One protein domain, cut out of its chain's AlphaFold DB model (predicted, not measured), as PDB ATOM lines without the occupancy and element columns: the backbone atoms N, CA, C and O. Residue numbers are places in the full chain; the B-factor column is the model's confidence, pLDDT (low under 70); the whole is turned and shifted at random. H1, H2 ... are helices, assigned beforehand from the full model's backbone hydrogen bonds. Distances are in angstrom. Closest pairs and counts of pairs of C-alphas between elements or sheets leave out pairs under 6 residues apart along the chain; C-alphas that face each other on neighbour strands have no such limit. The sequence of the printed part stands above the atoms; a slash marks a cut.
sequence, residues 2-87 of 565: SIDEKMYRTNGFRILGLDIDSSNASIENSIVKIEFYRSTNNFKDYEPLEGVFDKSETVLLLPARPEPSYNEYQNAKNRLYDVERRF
ATOM      1  N   SER A   2     119.400  67.223 148.788       63.66
ATOM      2  CA  SER A   2     120.479  67.285 147.777       63.66
ATOM      3  C   SER A   2     121.021  68.713 147.662       63.66
ATOM      4  O   SER A   2     120.688  69.421 146.712       63.66
ATOM      5  N   ILE A   3     121.800  69.139 148.656       84.62
ATOM      6  CA  ILE A   3     122.529  70.410 148.648       84.62
ATOM      7  C   ILE A   3     123.963  70.142 148.179       84.62
ATOM      8  O   ILE A   3     124.607  69.203 148.648       84.62
ATOM      9  N   ASP A   4     124.448  70.943 147.232       90.25
ATOM     10  CA  ASP A   4     125.791  70.834 146.663       90.25
ATOM     11  C   ASP A   4     126.430  72.215 146.453       90.25
ATOM     12  O   ASP A   4     125.814  73.261 146.676       90.25
ATOM     13  N   GLU A   5     127.682  72.239 146.003       91.75
ATOM     14  CA  GLU A   5     128.442  73.472 145.782       91.75
ATOM     15  C   GLU A   5     127.890  74.371 144.662       91.75
ATOM     16  O   GLU A   5     128.362  75.492 144.477       91.75
ATOM     17  N   LYS A   6     126.910  73.891 143.891       92.56
ATOM     18  CA  LYS A   6     126.217  74.625 142.828       92.56
ATOM     19  C   LYS A   6     124.788  74.989 143.222       92.56
ATOM     20  O   LYS A   6     124.031  75.427 142.355       92.56
ATOM     21  N   MET A   7     124.398  74.865 144.492       94.25
ATOM     22  CA  MET A   7     123.019  75.111 144.928       94.25
ATOM     23  C   MET A   7     122.486  76.485 144.494       94.25
ATOM     24  O   MET A   7     121.409  76.565 143.917       94.25
ATOM     25  N   TYR A   8     123.272  77.561 144.617       95.56
ATOM     26  CA  TYR A   8     122.850  78.884 144.140       95.56
ATOM     27  C   TYR A   8     122.885  79.017 142.620       95.56
ATOM     28  O   TYR A   8     122.157  79.829 142.069       95.56
ATOM     29  N   ARG A   9     123.719  78.243 141.918       94.31
ATOM     30  CA  ARG A   9     123.777  78.212 140.444       94.31
ATOM     31  C   ARG A   9     122.738  77.287 139.822       94.31
ATOM     32  O   ARG A   9     122.650  77.234 138.602       94.31
ATOM     33  N   THR A  10     121.984  76.558 140.640       94.62
ATOM     34  CA  THR A  10     120.857  75.709 140.231       94.62
ATOM     35  C   THR A  10     119.529  76.167 140.841       94.62
ATOM     36  O   THR A  10     118.485  75.634 140.470       94.62
ATOM     37  N   ASN A  11     119.563  77.179 141.715       97.00
ATOM     38  CA  ASN A  11     118.394  77.772 142.349       97.00
ATOM     39  C   ASN A  11     117.453  78.370 141.295       97.00
ATOM     40  O   ASN A  11     117.835  79.269 140.532       97.00
ATOM     41  N   GLY A  12     116.215  77.876 141.257       96.38
ATOM     42  CA  GLY A  12     115.260  78.255 140.227       96.38
ATOM     43  C   GLY A  12     114.845  79.725 140.265       96.38
ATOM     44  O   GLY A  12     114.657  80.319 139.203       96.38
ATOM     45  N   PHE A  13     114.760  80.333 141.452       96.19
ATOM     46  CA  PHE A  13     114.386  81.743 141.604       96.19
ATOM     47  C   PHE A  13     115.465  82.672 141.054       96.19
ATOM     48  O   PHE A  13     115.168  83.576 140.269       96.19
ATOM     49  N   ARG A  14     116.734  82.390 141.372       95.62
ATOM     50  CA  ARG A  14     117.879  83.145 140.849       95.62
ATOM     51  C   ARG A  14     117.963  83.086 139.330       95.62
ATOM     52  O   ARG A  14     118.094  84.111 138.670       95.62
ATOM     53  N   ILE A  15     117.929  81.873 138.783       94.81
ATOM     54  CA  ILE A  15     118.213  81.622 137.367       94.81
ATOM     55  C   ILE A  15     117.098  82.154 136.473       94.81
ATOM     56  O   ILE A  15     117.374  82.696 135.407       94.81
ATOM     57  N   LEU A  16     115.840  82.020 136.897       95.62
ATOM     58  CA  LEU A  16     114.689  82.447 136.102       95.62
ATOM     59  C   LEU A  16     114.276  83.903 136.356       95.62
ATOM     60  O   LEU A  16     113.345  84.369 135.694       95.62
ATOM     61  N   GLY A  17     114.943  84.604 137.282       92.81
ATOM     62  CA  GLY A  17     114.622  85.984 137.655       92.81
ATOM     63  C   GLY A  17     113.241  86.110 138.288       92.81
ATOM     64  O   GLY A  17     112.439  86.938 137.857       92.81
ATOM     65  N   LEU A  18     112.938  85.231 139.243       93.38
ATOM     66  CA  LEU A  18     111.626  85.099 139.871       93.38
ATOM     67  C   LEU A  18     111.692  85.405 141.369       93.38
ATOM     68  O   LEU A  18     112.644  85.027 142.049       93.38
ATOM     69  N   ASP A  19     110.626  86.016 141.881       90.56
ATOM     70  CA  ASP A  19     110.383  86.147 143.319       90.56
ATOM     71  C   ASP A  19     109.882  84.811 143.904       90.56
ATOM     72  O   ASP A  19     109.283  83.997 143.191       90.56
ATOM     73  N   ILE A  20     110.086  84.583 145.206       91.12
ATOM     74  CA  ILE A  20     109.739  83.314 145.881       91.12
ATOM     75  C   ILE A  20     108.228  82.985 145.846       91.12
ATOM     76  O   ILE A  20     107.816  81.820 145.851       91.12
ATOM     77  N   ASP A  21     107.382  84.008 145.729       88.00
ATOM     78  CA  ASP A  21     105.923  83.923 145.599       88.00
ATOM     79  C   ASP A  21     105.443  83.715 144.147       88.00
ATOM     80  O   ASP A  21     104.240  83.630 143.889       88.00
ATOM     81  N   SER A  22     106.363  83.574 143.187       91.00
ATOM     82  CA  SER A  22     106.035  83.435 141.766       91.00
ATOM     83  C   SER A  22     105.127  82.237 141.473       91.00
ATOM     84  O   SER A  22     105.334  81.113 141.941       91.00
ATOM     85  N   SER A  23     104.116  82.466 140.634       92.00
ATOM     86  CA  SER A  23     103.184  81.427 140.186       92.00
ATOM     87  C   SER A  23     103.793  80.516 139.111       92.00
ATOM     88  O   SER A  23     104.740  80.900 138.423       92.00
ATOM     89  N   ASN A  24     103.178  79.353 138.867       93.31
ATOM     90  CA  ASN A  24     103.555  78.488 137.737       93.31
ATOM     91  C   ASN A  24     103.438  79.212 136.384       93.31
ATOM     92  O   ASN A  24     104.244  78.976 135.489       93.31
ATOM     93  N   ALA A  25     102.496  80.151 136.243       95.19
ATOM     94  CA  ALA A  25     102.391  80.973 135.039       95.19
ATOM     95  C   ALA A  25     103.609  81.898 134.863       95.19
ATOM     96  O   ALA A  25     104.078  82.090 133.745       95.19
ATOM     97  N   SER A  26     104.157  82.439 135.956       94.44
ATOM     98  CA  SER A  26     105.386  83.244 135.924       94.44
ATOM     99  C   SER A  26     106.596  82.409 135.491       94.44
ATOM    100  O   SER A  26     107.407  82.880 134.694       94.44
ATOM    101  N   ILE A  27     106.677  81.159 135.963       96.31
ATOM    102  CA  ILE A  27     107.716  80.196 135.567       96.31
ATOM    103  C   ILE A  27     107.638  79.925 134.059       96.31
ATOM    104  O   ILE A  27     108.629  80.112 133.353       96.31
ATOM    105  N   GLU A  28     106.461  79.558 133.547       96.56
ATOM    106  CA  GLU A  28     106.263  79.290 132.115       96.56
ATOM    107  C   GLU A  28     106.554  80.522 131.251       96.56
ATOM    108  O   GLU A  28     107.231  80.422 130.230       96.56
ATOM    109  N   ASN A  29     106.142  81.713 131.692       94.50
ATOM    110  CA  ASN A  29     106.450  82.958 130.989       94.50
ATOM    111  C   ASN A  29     107.961  83.220 130.887       94.50
ATOM    112  O   ASN A  29     108.420  83.736 129.866       94.50
ATOM    113  N   SER A  30     108.741  82.887 131.922       94.50
ATOM    114  CA  SER A  30     110.205  83.001 131.876       94.50
ATOM    115  C   SER A  30     110.801  81.993 130.885       94.50
ATOM    116  O   SER A  30     111.618  82.350 130.034       94.50
ATOM    117  N   ILE A  31     110.303  80.755 130.895       96.38
ATOM    118  CA  ILE A  31     110.778  79.670 130.025       96.38
ATOM    119  C   ILE A  31     110.473  79.923 128.550       96.38
ATOM    120  O   ILE A  31     111.354  79.732 127.715       96.38
ATOM    121  N   VAL A  32     109.294  80.451 128.220       94.81
ATOM    122  CA  VAL A  32     108.952  80.848 126.844       94.81
ATOM    123  C   VAL A  32     109.931  81.897 126.304       94.81
ATOM    124  O   VAL A  32     110.343  81.812 125.147       94.81
ATOM    125  N   LYS A  33     110.365  82.864 127.130       92.94
ATOM    126  CA  LYS A  33     111.380  83.857 126.726       92.94
ATOM    127  C   LYS A  33     112.729  83.189 126.441       92.94
ATOM    128  O   LYS A  33     113.349  83.490 125.422       92.94
ATOM    129  N   ILE A  34     113.158  82.270 127.307       95.12
ATOM    130  CA  ILE A  34     114.409  81.509 127.154       95.12
ATOM    131  C   ILE A  34     114.370  80.641 125.885       95.12
ATOM    132  O   ILE A  34     115.313  80.654 125.093       95.12
ATOM    133  N   GLU A  35     113.273  79.917 125.649       94.31
ATOM    134  CA  GLU A  35     113.068  79.077 124.462       94.31
ATOM    135  C   GLU A  35     113.078  79.898 123.171       94.31
ATOM    136  O   GLU A  35     113.732  79.525 122.187       94.31
ATOM    137  N   PHE A  36     112.405  81.051 123.180       92.69
ATOM    138  CA  PHE A  36     112.423  81.994 122.068       92.69
ATOM    139  C   PHE A  36     113.841  82.519 121.797       92.69
ATOM    140  O   PHE A  36     114.298  82.499 120.651       92.69
ATOM    141  N   TYR A  37     114.575  82.924 122.837       93.06
ATOM    142  CA  TYR A  37     115.950  83.404 122.699       93.06
ATOM    143  C   TYR A  37     116.895  82.326 122.153       93.06
ATOM    144  O   TYR A  37     117.632  82.584 121.197       93.06
ATOM    145  N   ARG A  38     116.839  81.102 122.699       93.12
ATOM    146  CA  ARG A  38     117.645  79.963 122.230       93.12
ATOM    147  C   ARG A  38     117.367  79.664 120.759       93.12
ATOM    148  O   ARG A  38     118.303  79.564 119.970       93.12
ATOM    149  N   SER A  39     116.089  79.519 120.397       89.31
ATOM    150  CA  SER A  39     115.683  79.142 119.036       89.31
ATOM    151  C   SER A  39     116.050  80.201 117.994       89.31
ATOM    152  O   SER A  39     116.468  79.847 116.894       89.31
ATOM    153  N   THR A  40     115.977  81.485 118.351       90.19
ATOM    154  CA  THR A  40     116.319  82.595 117.446       90.19
ATOM    155  C   THR A  40     117.825  82.707 117.192       90.19
ATOM    156  O   THR A  40     118.232  83.069 116.091       90.19
ATOM    157  N   ASN A  41     118.659  82.379 118.184       87.69
ATOM    158  CA  ASN A  41     120.119  82.522 118.097       87.69
ATOM    159  C   ASN A  41     120.864  81.200 117.820       87.69
ATOM    160  O   ASN A  41     122.086  81.202 117.714       87.69
ATOM    161  N   ASN A  42     120.144  80.080 117.667       85.38
ATOM    162  CA  ASN A  42     120.688  78.753 117.342       85.38
ATOM    163  C   ASN A  42     121.774  78.247 118.323       85.38
ATOM    164  O   ASN A  42     122.722  77.571 117.917       85.38
ATOM    165  N   PHE A  43     121.633  78.574 119.612       86.94
ATOM    166  CA  PHE A  43     122.490  78.046 120.678       86.94
ATOM    167  C   PHE A  43     122.233  76.558 120.921       86.94
ATOM    168  O   PHE A  43     121.093  76.091 120.817       86.94
ATOM    169  N   LYS A  44     123.276  75.815 121.312       90.12
ATOM    170  CA  LYS A  44     123.116  74.426 121.758       90.12
ATOM    171  C   LYS A  44     122.641  74.351 123.205       90.12
ATOM    172  O   LYS A  44     122.931  75.219 124.019       90.12
ATOM    173  N   ASP A  45     121.999  73.239 123.547       91.12
ATOM    174  CA  ASP A  45     121.326  73.077 124.843       91.12
ATOM    175  C   ASP A  45     122.257  73.097 126.064       91.12
ATOM    176  O   ASP A  45     121.812  73.344 127.184       91.12
ATOM    177  N   TYR A  46     123.543  72.832 125.844       92.38
ATOM    178  CA  TYR A  46     124.588  72.781 126.866       92.38
ATOM    179  C   TYR A  46     125.521  74.000 126.855       92.38
ATOM    180  O   TYR A  46     126.418  74.076 127.691       92.38
ATOM    181  N   GLU A  47     125.362  74.922 125.904       92.75
ATOM    182  CA  GLU A  47     126.164  76.146 125.837       92.75
ATOM    183  C   GLU A  47     125.498  77.245 126.688       92.75
ATOM    184  O   GLU A  47     124.262  77.309 126.723       92.75
ATOM    185  N   PRO A  48     126.278  78.096 127.386       94.50
ATOM    186  CA  PRO A  48     125.757  79.273 128.079       94.50
ATOM    187  C   PRO A  48     124.895  80.135 127.155       94.50
ATOM    188  O   PRO A  48     125.316  80.480 126.049       94.50
ATOM    189  N   LEU A  49     123.690  80.498 127.601       94.00
ATOM    190  CA  LEU A  49     122.840  81.429 126.863       94.00
ATOM    191  C   LEU A  49     123.135  82.862 127.325       94.00
ATOM    192  O   LEU A  49     122.420  83.432 128.151       94.00
ATOM    193  N   GLU A  50     124.209  83.435 126.791       92.06
ATOM    194  CA  GLU A  50     124.639  84.801 127.103       92.06
ATOM    195  C   GLU A  50     123.575  85.821 126.667       92.06
ATOM    196  O   GLU A  50     123.074  85.767 125.539       92.06
ATOM    197  N   GLY A  51     123.212  86.749 127.557       88.75
ATOM    198  CA  GLY A  51     122.327  87.881 127.250       88.75
ATOM    199  C   GLY A  51     120.833  87.566 127.065       88.75
ATOM    200  O   GLY A  51     120.100  88.403 126.531       88.75
ATOM    201  N   VAL A  52     120.344  86.396 127.509       90.81
ATOM    202  CA  VAL A  52     118.917  85.989 127.393       90.81
ATOM    203  C   VAL A  52     117.953  87.070 127.879       90.81
ATOM    204  O   VAL A  52     116.911  87.307 127.263       90.81
ATOM    205  N   PHE A  53     118.292  87.722 128.991       90.62
ATOM    206  CA  PHE A  53     117.410  88.664 129.670       90.62
ATOM    207  C   PHE A  53     117.741  90.138 129.401       90.62
ATOM    208  O   PHE A  53     116.956  90.991 129.812       90.62
ATOM    209  N   ASP A  54     118.805  90.454 128.651       88.12
ATOM    210  CA  ASP A  54     119.314  91.827 128.453       88.12
ATOM    211  C   ASP A  54     118.291  92.779 127.826       88.12
ATOM    212  O   ASP A  54     118.274  93.977 128.103       88.12
ATOM    213  N   LYS A  55     117.429  92.246 126.955       82.69
ATOM    214  CA  LYS A  55     116.369  93.001 126.265       82.69
ATOM    215  C   LYS A  55     114.995  92.823 126.910       82.69
ATOM    216  O   LYS A  55     113.991  93.224 126.325       82.69
ATOM    217  N   SER A  56     114.933  92.172 128.067       83.62
ATOM    218  CA  SER A  56     113.692  91.896 128.781       83.62
ATOM    219  C   SER A  56     113.536  92.820 129.987       83.62
ATOM    220  O   SER A  56     114.515  93.301 130.543       83.62
ATOM    221  N   GLU A  57     112.301  93.011 130.449       84.69
ATOM    222  CA  GLU A  57     112.021  93.691 131.726       84.69
ATOM    223  C   GLU A  57     112.326  92.807 132.954       84.69
ATOM    224  O   GLU A  57     112.040  93.186 134.086       84.69
ATOM    225  N   THR A  58     112.882  91.609 132.746       86.75
ATOM    226  CA  THR A  58     113.189  90.659 133.820       86.75
ATOM    227  C   THR A  58     114.361  91.184 134.645       86.75
ATOM    228  O   THR A  58     115.432  91.466 134.107       86.75
ATOM    229  N   VAL A  59     114.169  91.305 135.957       87.81
ATOM    230  CA  VAL A  59     115.216  91.735 136.886       87.81
ATOM    231  C   VAL A  59     115.900  90.502 137.467       87.81
ATOM    232  O   VAL A  59     115.282  89.731 138.192       87.81
ATOM    233  N   LEU A  60     117.182  90.324 137.152       91.75
ATOM    234  CA  LEU A  60     118.015  89.288 137.758       91.75
ATOM    235  C   LEU A  60     118.742  89.860 138.973       91.75
ATOM    236  O   LEU A  60     119.486  90.835 138.850       91.75
ATOM    237  N   LEU A  61     118.544  89.238 140.131       94.25
ATOM    238  CA  LEU A  61     119.323  89.525 141.332       94.25
ATOM    239  C   LEU A  61     120.574  88.647 141.306       94.25
ATOM    240  O   LEU A  61     120.455  87.423 141.235       94.25
ATOM    241  N   LEU A  62     121.759  89.264 141.365       93.69
ATOM    242  CA  LEU A  62     123.052  88.563 141.406       93.69
ATOM    243  C   LEU A  62     123.174  87.485 140.304       93.69
ATOM    244  O   LEU A  62     123.330  86.294 140.610       93.69
ATOM    245  N   PRO A  63     123.050  87.867 139.016       91.50
ATOM    246  CA  PRO A  63     123.019  86.922 137.901       91.50
ATOM    247  C   PRO A  63     124.261  86.022 137.886       91.50
ATOM    248  O   PRO A  63     125.385  86.494 138.052       91.50
ATOM    249  N   ALA A  64     124.058  84.718 137.683       91.00
ATOM    250  CA  ALA A  64     125.148  83.748 137.624       91.00
ATOM    251  C   ALA A  64     126.041  83.994 136.396       91.00
ATOM    252  O   ALA A  64     125.534  84.163 135.287       91.00
ATOM    253  N   ARG A  65     127.366  83.981 136.592       88.44
ATOM    254  CA  ARG A  65     128.366  84.150 135.521       88.44
ATOM    255  C   ARG A  65     129.354  82.980 135.515       88.44
ATOM    256  O   ARG A  65     129.851  82.657 136.593       88.44
ATOM    257  N   PRO A  66     129.598  82.291 134.381       91.50
ATOM    258  CA  PRO A  66     128.894  82.430 133.101       91.50
ATOM    259  C   PRO A  66     127.398  82.102 133.216       91.50
ATOM    260  O   PRO A  66     126.981  81.390 134.137       91.50
ATOM    261  N   GLU A  67     126.614  82.632 132.285       94.00
ATOM    262  CA  GLU A  67     125.166  82.475 132.224       94.00
ATOM    263  C   GLU A  67     124.751  80.996 132.108       94.00
ATOM    264  O   GLU A  67     125.478  80.183 131.528       94.00
ATOM    265  N   PRO A  68     123.570  80.622 132.629       96.06
ATOM    266  CA  PRO A  68     123.067  79.259 132.510       96.06
ATOM    267  C   PRO A  68     122.840  78.833 131.054       96.06
ATOM    268  O   PRO A  68     122.438  79.617 130.189       96.06
ATOM    269  N   SER A  69     123.056  77.550 130.794       96.19
ATOM    270  CA  SER A  69     122.655  76.874 129.564       96.19
ATOM    271  C   SER A  69     121.151  76.597 129.531       96.19
ATOM    272  O   SER A  69     120.465  76.600 130.557       96.19
ATOM    273  N   TYR A  70     120.614  76.286 128.349       96.25
ATOM    274  CA  TYR A  70     119.205  75.898 128.208       96.25
ATOM    275  C   TYR A  70     118.817  74.720 129.114       96.25
ATOM    276  O   TYR A  70     117.764  74.745 129.751       96.25
ATOM    277  N   ASN A  71     119.672  73.698 129.200       96.06
ATOM    278  CA  ASN A  71     119.441  72.548 130.070       96.06
ATOM    279  C   ASN A  71     119.371  72.951 131.547       96.06
ATOM    280  O   ASN A  71     118.537  72.431 132.284       96.06
ATOM    281  N   GLU A  72     120.204  73.896 131.983       96.62
ATOM    282  CA  GLU A  72     120.164  74.418 133.351       96.62
ATOM    283  C   GLU A  72     118.879  75.213 133.618       96.62
ATOM    284  O   GLU A  72     118.266  75.013 134.666       96.62
ATOM    285  N   TYR A  73     118.390  76.005 132.657       97.12
ATOM    286  CA  TYR A  73     117.078  76.660 132.757       97.12
ATOM    287  C   TYR A  73     115.916  75.660 132.865       97.12
ATOM    288  O   TYR A  73     115.015  75.834 133.686       97.12
ATOM    289  N   GLN A  74     115.922  74.585 132.071       97.00
ATOM    290  CA  GLN A  74     114.886  73.547 132.155       97.00
ATOM    291  C   GLN A  74     114.978  72.757 133.468       97.00
ATOM    292  O   GLN A  74     113.954  72.410 134.057       97.00
ATOM    293  N   ASN A  75     116.188  72.521 133.978       95.94
ATOM    294  CA  ASN A  75     116.378  71.915 135.294       95.94
ATOM    295  C   ASN A  75     115.850  72.825 136.409       95.94
ATOM    296  O   ASN A  75     115.133  72.337 137.279       95.94
ATOM    297  N   ALA A  76     116.125  74.130 136.351       96.56
ATOM    298  CA  ALA A  76     115.568  75.129 137.262       96.56
ATOM    299  C   ALA A  76     114.030  75.121 137.248       96.56
ATOM    300  O   ALA A  76     113.404  75.052 138.303       96.56
ATOM    301  N   LYS A  77     113.408  75.075 136.061       97.25
ATOM    302  CA  LYS A  77     111.952  74.903 135.915       97.25
ATOM    303  C   LYS A  77     111.448  73.654 136.636       97.25
ATOM    304  O   LYS A  77     110.511  73.726 137.424       97.25
ATOM    305  N   ASN A  78     112.081  72.508 136.385       96.00
ATOM    306  CA  ASN A  78     111.685  71.236 136.990       96.00
ATOM    307  C   ASN A  78     111.847  71.246 138.518       96.00
ATOM    308  O   ASN A  78     111.036  70.641 139.212       96.00
ATOM    309  N   ARG A  79     112.861  71.945 139.046       94.88
ATOM    310  CA  ARG A  79     113.030  72.146 140.493       94.88
ATOM    311  C   ARG A  79     111.884  72.952 141.088       94.88
ATOM    312  O   ARG A  79     111.355  72.538 142.107       94.88
ATOM    313  N   LEU A  80     111.463  74.040 140.440       96.31
ATOM    314  CA  LEU A  80     110.360  74.867 140.943       96.31
ATOM    315  C   LEU A  80     108.982  74.187 140.843       96.31
ATOM    316  O   LEU A  80     108.062  74.580 141.557       96.31
ATOM    317  N   TYR A  81     108.824  73.178 139.979       95.56
ATOM    318  CA  TYR A  81     107.605  72.362 139.908       95.56
ATOM    319  C   TYR A  81     107.506  71.294 141.002       95.56
ATOM    320  O   TYR A  81     106.406  70.844 141.330       95.56
ATOM    321  N   ASP A  82     108.637  70.875 141.560       94.88
ATOM    322  CA  ASP A  82     108.684  69.961 142.689       94.88
ATOM    323  C   ASP A  82     108.596  70.762 143.995       94.88
ATOM    324  O   ASP A  82     109.421  71.634 144.245       94.88
ATOM    325  N   VAL A  83     107.575  70.511 144.819       95.00
ATOM    326  CA  VAL A  83     107.277  71.384 145.967       95.00
ATOM    327  C   VAL A  83     108.382  71.381 147.026       95.00
ATOM    328  O   VAL A  83     108.690  72.429 147.586       95.00
ATOM    329  N   GLU A  84     109.003  70.227 147.273       95.25
ATOM    330  CA  GLU A  84     110.057  70.080 148.276       95.25
ATOM    331  C   GLU A  84     111.327  70.772 147.782       95.25
ATOM    332  O   GLU A  84     111.953  71.534 148.516       95.25
ATOM    333  N   ARG A  85     111.681  70.596 146.503       94.31
ATOM    334  CA  ARG A  85     112.831  71.286 145.899       94.31
ATOM    335  C   ARG A  85     112.611  72.783 145.760       94.31
ATOM    336  O   ARG A  85     113.548  73.533 146.011       94.31
ATOM    337  N   ARG A  86     111.406  73.224 145.397       95.00
ATOM    338  CA  ARG A  86     111.030  74.642 145.375       95.00
ATOM    339  C   ARG A  86     111.190  75.257 146.757       95.00
ATOM    340  O   ARG A  86     111.731  76.350 146.864       95.00
ATOM    341  N   PHE A  87     110.743  74.559 147.797       95.62
ATOM    342  CA  PHE A  87     110.893  75.014 149.170       95.62
ATOM    343  C   PHE A  87     112.369  75.118 149.583       95.62
ATOM    344  O   PHE A  87     112.767  76.108 150.187       95.62
TER     345      PHE A  87
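Overview. This is residues 2 to 87 of the 565 residues of an uncharacterized protein of Methanosphaera sp. BMS (UniProt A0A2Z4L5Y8). Two helices, the long H3 and the shorter H4, lie side by side as a helical hairpin, and the short helix H2 sits over one side of this pair. The long stretch of residues 42 to 69, which joins H3 to H4, swings out over that same side, with H2 between it and the pair; H1 comes just before H2, and H5 makes a corner at the end of H4. The printed part has 86 residues with five named helices, in the order H1, H2, H3, H4, H5, and no named strand. The class is all helix, with 44 of the 86 residues in helices. The whole is compact, with a radius of gyration of the C-alphas of 12.1 A, and its outline is rounded, spanning 34 by 27 by 21 A.

Arrangement. H1, residues 7 to 10, only just touches H4, residues 70 to 81, with 3 pairs of C-alphas within 8 A. The closest C-alphas of the two are those of Thr 10 and Ala 76, 6.1 A apart, and H4 touches H1 with residues 72 to 76 alone. H2, residues 12 to 16, is close to H1 but not clearly touching, the closest C-alphas being those of Arg 9 and Ile 15 at 7.2 A. H2 touches H4, where the C-alphas of Gly 12 and Ala 76 come closest, 4.3 A apart. H3, residues 24 to 41, only just touches H2, with 3 pairs of C-alphas within 8 A, through its residues 27 to 31 alone; the closest C-alphas are those of Leu 16 and Ser 30, 6.2 A apart. H3 and H4 touch and form a hairpin, running opposite ways at a shallow tilt of 8 degrees. Their closest C-alphas are those of Ile 27 and Lys 77, 6.8 A apart. H5, residues 83 to 87, touches H4 only at the corner by their link, and only just, with 3 pairs of C-alphas within 8 A; the closest are those of Leu 80 and Arg 86 at 4.5 A. H4 is the hub, touching the four other helices, while H1 and H3, H1 and H5, and H3 and H5 are apart. In H2, H3, H4 and H5 every O i to N i+4 pair is within hydrogen-bond range; H1 is too short for such a pair, and its 1 O i to N i+3 pair is within range.

Along the chain. H1 begins at C-alpha 7, at (123.019, 75.111, 144.928), and measures 5.2 A from first to last C-alpha; H2 measures 5.9 A. H3 runs 26.0 A from C-alpha 24, at (103.555, 78.488, 137.737), to C-alpha 41. H4 is 16.9 A long from C-alpha 70 to C-alpha 81. H5 measures 6.0 A and ends at C-alpha 87, at (110.893, 75.014, 149.170).

Size, cuts and confidence. The two C-alphas farthest apart are those of Ser 2 and Thr 40, 34.2 A. The printed part has no cut. The links H1 to H2 and H4 to H5 are tight, H2 to H3 is short, and H3 to H4, with 28 residues, is long. The mean pLDDT of the printed part is 92.5, and residue 2 is the one printed residue under 70.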